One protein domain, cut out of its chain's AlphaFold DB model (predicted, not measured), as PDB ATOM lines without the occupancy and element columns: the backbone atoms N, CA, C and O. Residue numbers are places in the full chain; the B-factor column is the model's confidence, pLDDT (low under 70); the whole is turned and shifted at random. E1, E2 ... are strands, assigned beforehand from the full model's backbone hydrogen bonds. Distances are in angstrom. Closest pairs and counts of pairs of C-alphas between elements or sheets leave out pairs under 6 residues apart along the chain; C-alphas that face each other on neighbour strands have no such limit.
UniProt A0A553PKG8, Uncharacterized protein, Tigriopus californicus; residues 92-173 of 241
ATOM      1  N   ALA A  92      18.394 -47.744  16.774       86.56
ATOM      2  CA  ALA A  92      17.350 -46.879  17.301       86.56
ATOM      3  C   ALA A  92      17.941 -45.812  18.232       86.56
ATOM      4  O   ALA A  92      18.995 -46.004  18.838       86.56
ATOM      5  N   CYS A  93      17.239 -44.698  18.382       87.50
ATOM      6  CA  CYS A  93      17.580 -43.621  19.296       87.50
ATOM      7  C   CYS A  93      16.795 -43.842  20.590       87.50
ATOM      8  O   CYS A  93      15.562 -43.797  20.603       87.50
ATOM      9  N   LEU A  94      17.537 -44.180  21.647       82.50
ATOM     10  CA  LEU A  94      17.008 -44.532  22.971       82.50
ATOM     11  C   LEU A  94      17.030 -43.352  23.951       82.50
ATOM     12  O   LEU A  94      16.346 -43.388  24.970       82.50
ATOM     13  N   GLU A  95      17.847 -42.342  23.661       86.06
ATOM     14  CA  GLU A  95      17.891 -41.088  24.410       86.06
ATOM     15  C   GLU A  95      16.840 -40.120  23.857       86.06
ATOM     16  O   GLU A  95      16.376 -40.280  22.729       86.06
ATOM     17  N   GLU A  96      16.439 -39.127  24.648       88.31
ATOM     18  CA  GLU A  96      15.555 -38.072  24.149       88.31
ATOM     19  C   GLU A  96      16.339 -37.142  23.204       88.31
ATOM     20  O   GLU A  96      17.530 -36.910  23.429       88.31
ATOM     21  N   PRO A  97      15.710 -36.590  22.151       90.38
ATOM     22  CA  PRO A  97      16.368 -35.590  21.323       90.38
ATOM     23  C   PRO A  97      16.638 -34.313  22.133       90.38
ATOM     24  O   PRO A  97      15.870 -33.934  23.015       90.38
ATOM     25  N   ASP A  98      17.707 -33.602  21.786       90.06
ATOM     26  CA  ASP A  98      17.966 -32.254  22.271       90.06
ATOM     27  C   ASP A  98      16.858 -31.327  21.773       90.06
ATOM     28  O   ASP A  98      16.627 -31.158  20.570       90.06
ATOM     29  N   PHE A  99      16.204 -30.675  22.721       83.19
ATOM     30  CA  PHE A  99      15.195 -29.667  22.458       83.19
ATOM     31  C   PHE A  99      15.866 -28.292  22.350       83.19
ATOM     32  O   PHE A  99      16.617 -27.927  23.260       83.19
ATOM     33  N   PRO A 100      15.613 -27.505  21.283       75.88
ATOM     34  CA  PRO A 100      16.058 -26.115  21.229       75.88
ATOM     35  C   PRO A 100      15.626 -25.342  22.485       75.88
ATOM     36  O   PRO A 100      14.510 -25.515  22.981       75.88
ATOM     37  N   GLU A 101      16.507 -24.497  23.019       72.44
ATOM     38  CA  GLU A 101      16.241 -23.801  24.280       72.44
ATOM     39  C   GLU A 101      15.016 -22.881  24.170       72.44
ATOM     40  O   GLU A 101      14.909 -22.042  23.271       72.44
ATOM     41  N   PHE A 102      14.085 -23.016  25.117       68.19
ATOM     42  CA  PHE A 102      12.951 -22.105  25.212       68.19
ATOM     43  C   PHE A 102      13.421 -20.705  25.607       68.19
ATOM     44  O   PHE A 102      14.152 -20.527  26.581       68.19
ATOM     45  N   VAL A 103      12.932 -19.691  24.895       65.62
ATOM     46  CA  VAL A 103      13.225 -18.291  25.213       65.62
ATOM     47  C   VAL A 103      12.405 -17.883  26.444       65.62
ATOM     48  O   VAL A 103      11.229 -17.546  26.326       65.62
ATOM     49  N   GLN A 104      13.014 -17.933  27.633       61.53
ATOM     50  CA  GLN A 104      12.393 -17.542  28.913       61.53
ATOM     51  C   GLN A 104      12.826 -16.151  29.422       61.53
ATOM     52  O   GLN A 104      12.737 -15.881  30.616       61.53
ATOM     53  N   ASP A 105      13.266 -15.253  28.538       57.81
ATOM     54  CA  ASP A 105      13.716 -13.908  28.925       57.81
ATOM     55  C   ASP A 105      12.642 -12.822  28.715       57.81
ATOM     56  O   ASP A 105      11.657 -13.007  27.997       57.81
ATOM     57  N   ASP A 106      12.843 -11.640  29.313       58.19
ATOM     58  CA  ASP A 106      11.969 -10.450  29.212       58.19
ATOM     59  C   ASP A 106      11.778  -9.916  27.762       58.19
ATOM     60  O   ASP A 106      10.910  -9.071  27.506       58.19
ATOM     61  N   GLU A 107      12.532 -10.445  26.786       55.75
ATOM     62  CA  GLU A 107      12.331 -10.247  25.337       55.75
ATOM     63  C   GLU A 107      11.333 -11.241  24.694       55.75
ATOM     64  O   GLU A 107      11.067 -11.197  23.490       55.75
ATOM     65  N   SER A 108      10.683 -12.077  25.508       55.28
ATOM     66  CA  SER A 108       9.605 -13.041  25.190       55.28
ATOM     67  C   SER A 108       8.404 -12.487  24.408       55.28
ATOM     68  O   SER A 108       7.525 -13.233  23.970       55.28
ATOM     69  N   ARG A 109       8.339 -11.174  24.181       58.94
ATOM     70  CA  ARG A 109       7.308 -10.561  23.337       58.94
ATOM     71  C   ARG A 109       7.484 -10.889  21.852       58.94
ATOM     72  O   ARG A 109       6.468 -10.925  21.159       58.94
ATOM     73  N   TYR A 110       8.707 -11.178  21.398       63.34
ATOM     74  CA  TYR A 110       9.009 -11.390  19.978       63.34
ATOM     75  C   TYR A 110       9.211 -12.849  19.572       63.34
ATOM     76  O   TYR A 110       8.887 -13.180  18.443       63.34
ATOM     77  N   PHE A 111       9.659 -13.727  20.466       71.25
ATOM     78  CA  PHE A 111       9.917 -15.132  20.129       71.25
ATOM     79  C   PHE A 111       8.790 -16.054  20.605       71.25
ATOM     80  O   PHE A 111       8.022 -15.716  21.518       71.25
ATOM     81  N   ARG A 112       8.662 -17.225  19.976       76.56
ATOM     82  CA  ARG A 112       7.709 -18.267  20.385       76.56
ATOM     83  C   ARG A 112       8.373 -19.627  20.511       76.56
ATOM     84  O   ARG A 112       9.395 -19.901  19.890       76.56
ATOM     85  N   ASN A 113       7.749 -20.466  21.325       83.00
ATOM     86  CA  ASN A 113       8.122 -21.862  21.471       83.00
ATOM     87  C   ASN A 113       7.633 -22.649  20.251       83.00
ATOM     88  O   ASN A 113       6.535 -22.388  19.758       83.00
ATOM     89  N   TYR A 114       8.433 -23.609  19.807       87.00
ATOM     90  CA  TYR A 114       8.044 -24.591  18.801       87.00
ATOM     91  C   TYR A 114       7.226 -25.724  19.446       87.00
ATOM     92  O   TYR A 114       7.295 -25.957  20.657       87.00
ATOM     93  N   SER A 115       6.454 -26.435  18.635       88.81
ATOM     94  CA  SER A 115       5.876 -27.738  18.955       88.81
ATOM     95  C   SER A 115       6.775 -28.854  18.423       88.81
ATOM     96  O   SER A 115       7.637 -28.639  17.569       88.81
ATOM     97  N   THR A 116       6.603 -30.063  18.945       90.62
ATOM     98  CA  THR A 116       7.368 -31.235  18.515       90.62
ATOM     99  C   THR A 116       6.469 -32.463  18.442       90.62
ATOM    100  O   THR A 116       5.485 -32.556  19.177       90.62
ATOM    101  N   THR A 117       6.798 -33.406  17.557       90.19
ATOM    102  CA  THR A 117       6.146 -34.725  17.514       90.19
ATOM    103  C   THR A 117       6.618 -35.667  18.619       90.19
ATOM    104  O   THR A 117       6.032 -36.732  18.790       90.19
ATOM    105  N   TYR A 118       7.662 -35.297  19.367       88.56
ATOM    106  CA  TYR A 118       8.182 -36.087  20.475       88.56
ATOM    107  C   TYR A 118       7.606 -35.613  21.812       88.56
ATOM    108  O   TYR A 118       7.751 -34.454  22.197       88.56
ATOM    109  N   GLU A 119       6.999 -36.527  22.562       86.00
ATOM    110  CA  GLU A 119       6.535 -36.254  23.920       86.00
ATOM    111  C   GLU A 119       7.677 -36.478  24.925       86.00
ATOM    112  O   GLU A 119       8.143 -37.603  25.108       86.00
ATOM    113  N   GLN A 120       8.132 -35.419  25.599       82.81
ATOM    114  CA  GLN A 120       9.164 -35.523  26.640       82.81
ATOM    115  C   GLN A 120       8.730 -36.491  27.751       82.81
ATOM    116  O   GLN A 120       7.617 -36.396  28.275       82.81
ATOM    117  N   GLY A 121       9.602 -37.425  28.121       79.06
ATOM    118  CA  GLY A 121       9.334 -38.457  29.121       79.06
ATOM    119  C   GLY A 121       8.445 -39.613  28.651       79.06
ATOM    120  O   GLY A 121       8.110 -40.472  29.466       79.06
ATOM    121  N   SER A 122       8.059 -39.675  27.371       78.00
ATOM    122  CA  SER A 122       7.174 -40.728  26.836       78.00
ATOM    123  C   SER A 122       7.847 -42.094  26.649       78.00
ATOM    124  O   SER A 122       7.162 -43.072  26.353       78.00
ATOM    125  N   ALA A 123       9.172 -42.181  26.836       71.50
ATOM    126  CA  ALA A 123       9.982 -43.374  26.563       71.50
ATOM    127  C   ALA A 123       9.813 -43.921  25.127       71.50
ATOM    128  O   ALA A 123      10.065 -45.101  24.873       71.50
ATOM    129  N   VAL A 124       9.372 -43.073  24.188       80.06
ATOM    130  CA  VAL A 124       9.220 -43.434  22.777       80.06
ATOM    131  C   VAL A 124      10.597 -43.685  22.171       80.06
ATOM    132  O   VAL A 124      11.486 -42.838  22.240       80.06
ATOM    133  N   VAL A 125      10.744 -44.857  21.554       83.19
ATOM    134  CA  VAL A 125      11.948 -45.276  20.833       83.19
ATOM    135  C   VAL A 125      11.792 -44.921  19.357       83.19
ATOM    136  O   VAL A 125      10.844 -45.373  18.714       83.19
ATOM    137  N   ILE A 126      12.722 -44.133  18.815       85.44
ATOM    138  CA  ILE A 126      12.742 -43.752  17.393       85.44
ATOM    139  C   ILE A 126      13.660 -44.717  16.643       85.44
ATOM    140  O   ILE A 126      14.820 -44.869  17.019       85.44
ATOM    141  N   LYS A 127      13.157 -45.394  15.605       88.50
ATOM    142  CA  LYS A 127      13.943 -46.377  14.844       88.50
ATOM    143  C   LYS A 127      14.883 -45.683  13.858       88.50
ATOM    144  O   LYS A 127      14.758 -44.498  13.566       88.50
ATOM    145  N   GLU A 128      15.840 -46.437  13.337       89.25
ATOM    146  CA  GLU A 128      16.743 -45.981  12.282       89.25
ATOM    147  C   GLU A 128      15.999 -45.353  11.098       89.25
ATOM    148  O   GLU A 128      15.053 -45.934  10.564       89.25
ATOM    149  N   MET A 129      16.468 -44.180  10.672       87.12
ATOM    150  CA  MET A 129      15.891 -43.329   9.627       87.12
ATOM    151  C   MET A 129      14.504 -42.732   9.927       87.12
ATOM    152  O   MET A 129      14.002 -41.969   9.098       87.12
ATOM    153  N   ASP A 130      13.907 -42.991  11.097       92.31
ATOM    154  CA  ASP A 130      12.750 -42.225  11.574       92.31
ATOM    155  C   ASP A 130      13.185 -40.842  12.085       92.31
ATOM    156  O   ASP A 130      14.371 -40.565  12.294       92.31
ATOM    157  N   TYR A 131      12.219 -39.939  12.277       93.94
ATOM    158  CA  TYR A 131      12.497 -38.541  12.591       93.94
ATOM    159  C   TYR A 131      11.562 -37.941  13.641       93.94
ATOM    160  O   TYR A 131      10.405 -38.329  13.797       93.94
ATOM    161  N   VAL A 132      12.075 -36.915  14.313       94.31
ATOM    162  CA  VAL A 132      11.320 -35.981  15.149       94.31
ATOM    163  C   VAL A 132      11.242 -34.655  14.408       94.31
ATOM    164  O   VAL A 132      12.253 -34.173  13.892       94.31
ATOM    165  N   SER A 133      10.050 -34.065  14.334       93.69
ATOM    166  CA  SER A 133       9.862 -32.737  13.751       93.69
ATOM    167  C   SER A 133       9.691 -31.681  14.834       93.69
ATOM    168  O   SER A 133       9.092 -31.942  15.879       93.69
ATOM    169  N   PHE A 134      10.189 -30.485  14.545       92.62
ATOM    170  CA  PHE A 134      10.079 -29.279  15.356       92.62
ATOM    171  C   PHE A 134       9.402 -28.208  14.509       92.62
ATOM    172  O   PHE A 134       9.882 -27.916  13.415       92.62
ATOM    173  N   GLU A 135       8.298 -27.644  14.982       91.88
ATOM    174  CA  GLU A 135       7.450 -26.757  14.187       91.88
ATOM    175  C   GLU A 135       7.185 -25.434  14.908       91.88
ATOM    176  O   GLU A 135       6.771 -25.402  16.067       91.88
ATOM    177  N   CYS A 136       7.437 -24.321  14.225       86.81
ATOM    178  CA  CYS A 136       7.074 -22.997  14.706       86.81
ATOM    179  C   CYS A 136       5.557 -22.777  14.580       86.81
ATOM    180  O   CYS A 136       4.940 -23.248  13.628       86.81
ATOM    181  N   PRO A 137       4.940 -22.031  15.511       83.56
ATOM    182  CA  PRO A 137       3.520 -21.722  15.431       83.56
ATOM    183  C   PRO A 137       3.206 -20.799  14.248       83.56
ATOM    184  O   PRO A 137       4.075 -20.075  13.760       83.56
ATOM    185  N   ASP A 138       1.934 -20.759  13.850       79.12
ATOM    186  CA  ASP A 138       1.451 -19.909  12.760       79.12
ATOM    187  C   ASP A 138       1.952 -18.459  12.867       79.12
ATOM    188  O   ASP A 138       1.792 -17.787  13.892       79.12
ATOM    189  N   GLY A 139       2.530 -17.963  11.771       72.81
ATOM    190  CA  GLY A 139       3.098 -16.615  11.687       72.81
ATOM    191  C   GLY A 139       4.542 -16.492  12.178       72.81
ATOM    192  O   GLY A 139       5.036 -15.367  12.268       72.81
ATOM    193  N   PHE A 140       5.222 -17.605  12.471       82.12
ATOM    194  CA  PHE A 140       6.636 -17.647  12.853       82.12
ATOM    195  C   PHE A 140       7.434 -18.589  11.949       82.12
ATOM    196  O   PHE A 140       6.911 -19.600  11.495       82.12
ATOM    197  N   VAL A 141       8.710 -18.284  11.725       85.69
ATOM    198  CA  VAL A 141       9.682 -19.122  11.001       85.69
ATOM    199  C   VAL A 141      10.949 -19.275  11.832       85.69
ATOM    200  O   VAL A 141      11.182 -18.495  12.752       85.69
ATOM    201  N   PHE A 142      11.769 -20.277  11.533       87.06
ATOM    202  CA  PHE A 142      13.072 -20.398  12.183       87.06
ATOM    203  C   PHE A 142      14.032 -19.297  11.720       87.06
ATOM    204  O   PHE A 142      14.121 -19.008  10.528       87.06
ATOM    205  N   GLU A 143      14.772 -18.722  12.667       84.94
ATOM    206  CA  GLU A 143      15.764 -17.672  12.431       84.94
ATOM    207  C   GLU A 143      16.728 -18.046  11.299       84.94
ATOM    208  O   GLU A 143      17.315 -19.131  11.278       84.94
ATOM    209  N   GLY A 144      16.889 -17.134  10.338       78.88
ATOM    210  CA  GLY A 144      17.763 -17.349   9.182       78.88
ATOM    211  C   GLY A 144      17.201 -18.319   8.135       78.88
ATOM    212  O   GLY A 144      17.932 -18.730   7.230       78.88
ATOM    213  N   SER A 145      15.917 -18.673   8.228       81.12
ATOM    214  CA  SER A 145      15.222 -19.599   7.334       81.12
ATOM    215  C   SER A 145      13.815 -19.098   6.980       81.12
ATOM    216  O   SER A 145      13.247 -18.231   7.633       81.12
ATOM    217  N   THR A 146      13.228 -19.658   5.921       77.44
ATOM    218  CA  THR A 146      11.799 -19.492   5.591       77.44
ATOM    219  C   THR A 146      10.973 -20.719   5.971       77.44
ATOM    220  O   THR A 146       9.794 -20.797   5.640       77.44
ATOM    221  N   ASN A 147      11.594 -21.717   6.602       84.94
ATOM    222  CA  ASN A 147      10.911 -22.940   6.994       84.94
ATOM    223  C   ASN A 147      10.217 -22.765   8.343       84.94
ATOM    224  O   ASN A 147      10.779 -22.204   9.284       84.94
ATOM    225  N   ILE A 148       9.014 -23.325   8.431       86.62
ATOM    226  CA  ILE A 148       8.252 -23.457   9.681       86.62
ATOM    227  C   ILE A 148       8.579 -24.755  10.415       86.62
ATOM    228  O   ILE A 148       8.275 -24.869  11.593       86.62
ATOM    229  N   THR A 149       9.207 -25.722   9.739       90.12
ATOM    230  CA  THR A 149       9.479 -27.054  10.286       90.12
ATOM    231  C   THR A 149      10.932 -27.455  10.065       90.12
ATOM    232  O   THR A 149      11.486 -27.287   8.974       90.12
ATOM    233  N   HIS A 150      11.526 -28.048  11.094       91.75
ATOM    234  CA  HIS A 150      12.837 -28.679  11.064       91.75
ATOM    235  C   HIS A 150      12.784 -30.108  11.605       91.75
ATOM    236  O   HIS A 150      11.819 -30.500  12.257       91.75
ATOM    237  N   TYR A 151      13.821 -30.893  11.311       93.38
ATOM    238  CA  TYR A 151      13.844 -32.327  11.588       93.38
ATOM    239  C   TYR A 151      15.151 -32.757  12.252       93.38
ATOM    240  O   TYR A 151      16.232 -32.290  11.881       93.38
ATOM    241  N   ALA A 152      15.041 -33.700  13.183       94.75
ATOM    242  CA  ALA A 152      16.146 -34.526  13.651       94.75
ATOM    243  C   ALA A 152      15.867 -35.982  13.272       94.75
ATOM    244  O   ALA A 152      14.798 -36.504  13.580       94.75
ATOM    245  N   VAL A 153      16.808 -36.623  12.586       94.62
ATOM    246  CA  VAL A 153      16.683 -38.006  12.102       94.62
ATOM    247  C   VAL A 153      17.500 -38.919  12.997       94.62
ATOM    248  O   VAL A 153      18.626 -38.576  13.349       94.62
ATOM    249  N   CYS A 154      16.964 -40.080  13.349       92.88
ATOM    250  CA  CYS A 154      17.750 -41.098  14.020       92.88
ATOM    251  C   CYS A 154      18.655 -41.807  13.010       92.88
ATOM    252  O   CYS A 154      18.162 -42.416  12.061       92.88
ATOM    253  N   HIS A 155      19.969 -41.719  13.196       91.75
ATOM    254  CA  HIS A 155      20.930 -42.419  12.353       91.75
ATOM    255  C   HIS A 155      22.107 -42.922  13.183       91.75
ATOM    256  O   HIS A 155      22.785 -42.138  13.847       91.75
ATOM    257  N   ASN A 156      22.393 -44.223  13.110       88.88
ATOM    258  CA  ASN A 156      23.488 -44.858  13.857       88.88
ATOM    259  C   ASN A 156      23.446 -44.547  15.363       88.88
ATOM    260  O   ASN A 156      24.476 -44.207  15.942       88.88
ATOM    261  N   TRP A 157      22.278 -44.710  15.994       85.38
ATOM    262  CA  TRP A 157      22.062 -44.503  17.440       85.38
ATOM    263  C   TRP A 157      22.104 -43.050  17.918       85.38
ATOM    264  O   TRP A 157      21.938 -42.808  19.112       85.38
ATOM    265  N   GLU A 158      22.297 -42.087  17.020       90.12
ATOM    266  CA  GLU A 158      22.365 -40.668  17.355       90.12
ATOM    267  C   GLU A 158      21.336 -39.864  16.556       90.12
ATOM    268  O   GLU A 158      21.040 -40.159  15.394       90.12
ATOM    269  N   TYR A 159      20.810 -38.800  17.167       93.00
ATOM    270  CA  TYR A 159      20.005 -37.825  16.442       93.00
ATOM    271  C   TYR A 159      20.895 -36.914  15.602       93.00
ATOM    272  O   TYR A 159      21.725 -36.162  16.115       93.00
ATOM    273  N   GLN A 160      20.661 -36.930  14.296       94.31
ATOM    274  CA  GLN A 160      21.254 -36.001  13.349       94.31
ATOM    275  C   GLN A 160      20.295 -34.849  13.079       94.31
ATOM    276  O   GLN A 160      19.231 -35.021  12.482       94.31
ATOM    277  N   TYR A 161      20.688 -33.654  13.510       93.31
ATOM    278  CA  TYR A 161      19.903 -32.435  13.346       93.31
ATOM    279  C   TYR A 161      20.149 -31.852  11.959       93.31
ATOM    280  O   TYR A 161      21.281 -31.531  11.599       93.31
ATOM    281  N   LEU A 162      19.077 -31.683  11.187       92.19
ATOM    282  CA  LEU A 162      19.125 -31.079   9.852       92.19
ATOM    283  C   LEU A 162      18.982 -29.547   9.903       92.19
ATOM    284  O   LEU A 162      18.587 -28.921   8.920       92.19
ATOM    285  N   PHE A 163      19.248 -28.952  11.064       89.25
ATOM    286  CA  PHE A 163      19.067 -27.535  11.353       89.25
ATOM    287  C   PHE A 163      20.022 -27.073  12.458       89.25
ATOM    288  O   PHE A 163      20.622 -27.891  13.161       89.25
ATOM    289  N   ASP A 164      20.161 -25.758  12.609       88.75
ATOM    290  CA  ASP A 164      20.892 -25.176  13.732       88.75
ATOM    291  C   ASP A 164      20.049 -25.287  15.009       88.75
ATOM    292  O   ASP A 164      18.987 -24.679  15.120       88.75
ATOM    293  N   LYS A 165      20.535 -26.048  15.995       87.62
ATOM    294  CA  LYS A 165      19.839 -26.281  17.271       87.62
ATOM    295  C   LYS A 165      19.610 -25.007  18.089       87.62
ATOM    296  O   LYS A 165      18.799 -25.023  19.010       87.62
ATOM    297  N   SER A 166      20.338 -23.932  17.788       85.06
ATOM    298  CA  SER A 166      20.176 -22.629  18.435       85.06
ATOM    299  C   SER A 166      19.141 -21.726  17.755       85.06
ATOM    300  O   SER A 166      18.813 -20.673  18.305       85.06
ATOM    301  N   ALA A 167      18.601 -22.138  16.600       85.06
ATOM    302  CA  ALA A 167      17.611 -21.372  15.856       85.06
ATOM    303  C   ALA A 167      16.307 -21.215  16.648       85.06
ATOM    304  O   ALA A 167      15.755 -22.174  17.196       85.06
ATOM    305  N   LYS A 168      15.791 -19.986  16.671       86.25
ATOM    306  CA  LYS A 168      14.562 -19.606  17.382       86.25
ATOM    307  C   LYS A 168      13.441 -19.322  16.394       86.25
ATOM    308  O   LYS A 168      13.699 -18.924  15.265       86.25
ATOM    309  N   CYS A 169      12.192 -19.466  16.833       85.69
ATOM    310  CA  CYS A 169      11.051 -19.031  16.033       85.69
ATOM    311  C   CYS A 169      10.907 -17.502  16.109       85.69
ATOM    312  O   CYS A 169      10.555 -16.961  17.165       85.69
ATOM    313  N   GLU A 170      11.151 -16.823  14.993       82.19
ATOM    314  CA  GLU A 170      10.975 -15.383  14.802       82.19
ATOM    315  C   GLU A 170       9.680 -15.080  14.032       82.19
ATOM    316  O   GLU A 170       9.233 -15.898  13.225       82.19
ATOM    317  N   PRO A 171       9.018 -13.938  14.290       77.31
ATOM    318  CA  PRO A 171       7.778 -13.608  13.610       77.31
ATOM    319  C   PRO A 171       8.069 -13.299  12.144       77.31
ATOM    320  O   PRO A 171       9.023 -12.588  11.824       77.31
ATOM    321  N   VAL A 172       7.209 -13.770  11.247       74.81
ATOM    322  CA  VAL A 172       7.315 -13.448   9.823       74.81
ATOM    323  C   VAL A 172       7.110 -11.945   9.636       74.81
ATOM    324  O   VAL A 172       6.016 -11.415   9.847       74.81
ATOM    325  N   VAL A 173       8.165 -11.240   9.219       68.06
ATOM    326  CA  VAL A 173       8.095  -9.814   8.886       68.06
ATOM    327  C   VAL A 173       7.800  -9.669   7.401       68.06
ATOM    328  O   VAL A 173       8.652  -9.908   6.548       68.06
TER     329      VAL A 173
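AT A GLANCE: This is residues 92 to 173 of the 241 residues of an uncharacterized protein of Tigriopus californicus (UniProt A0A553PKG8). With little regular structure, this is an elongated domain in which a long unnamed stretch, residues 92 to 130, runs out and back along the length of a small sheet, E1, E3 and E4, with the strand pair E2 and E5 toward one end. The printed part has 82 residues, with no named helix and five named strands, E1 to E5 in chain order, holding 22 residues; the class is all strand. Both sheets, E1 - E3 - E4 and E2 - E5, are antiparallel. It is compact, with a radius of gyration of the C-alphas of 13.3 A and spans of 38 by 24 by 18 A.

HOW THE PARTS SIT: Residues 92 to 93 pair with 126 to 127, antiparallel, and residues 115 to 116 with 134 to 135 of E1, residues 131 to 135. E1 is antiparallel to E3, residues 149 to 155, at 162 degrees, with N 132 and O 152 2.8 A apart. E3 forms a hairpin with E4, residues 158 to 161; N 160 and O 153 are 2.8 A apart. E2, residues 140 to 142, is antiparallel to E5, residues 169 to 171, with N 170 and O 141 2.8 A apart.

IN THESE COORDINATES: E1 begins at C-alpha 131 (12.497, -38.541, 12.591) and spans 12.9 A; E3 spans 19.3 A. E5 ends at C-alpha 171 (7.778, -13.608, 13.610).

THE WHOLE: The C-alphas farthest apart, of Asp 106 and Glu 128, are 39.6 A apart. The printed part has no cut. The pLDDT is under 70 at residues 102 to 110 and 173.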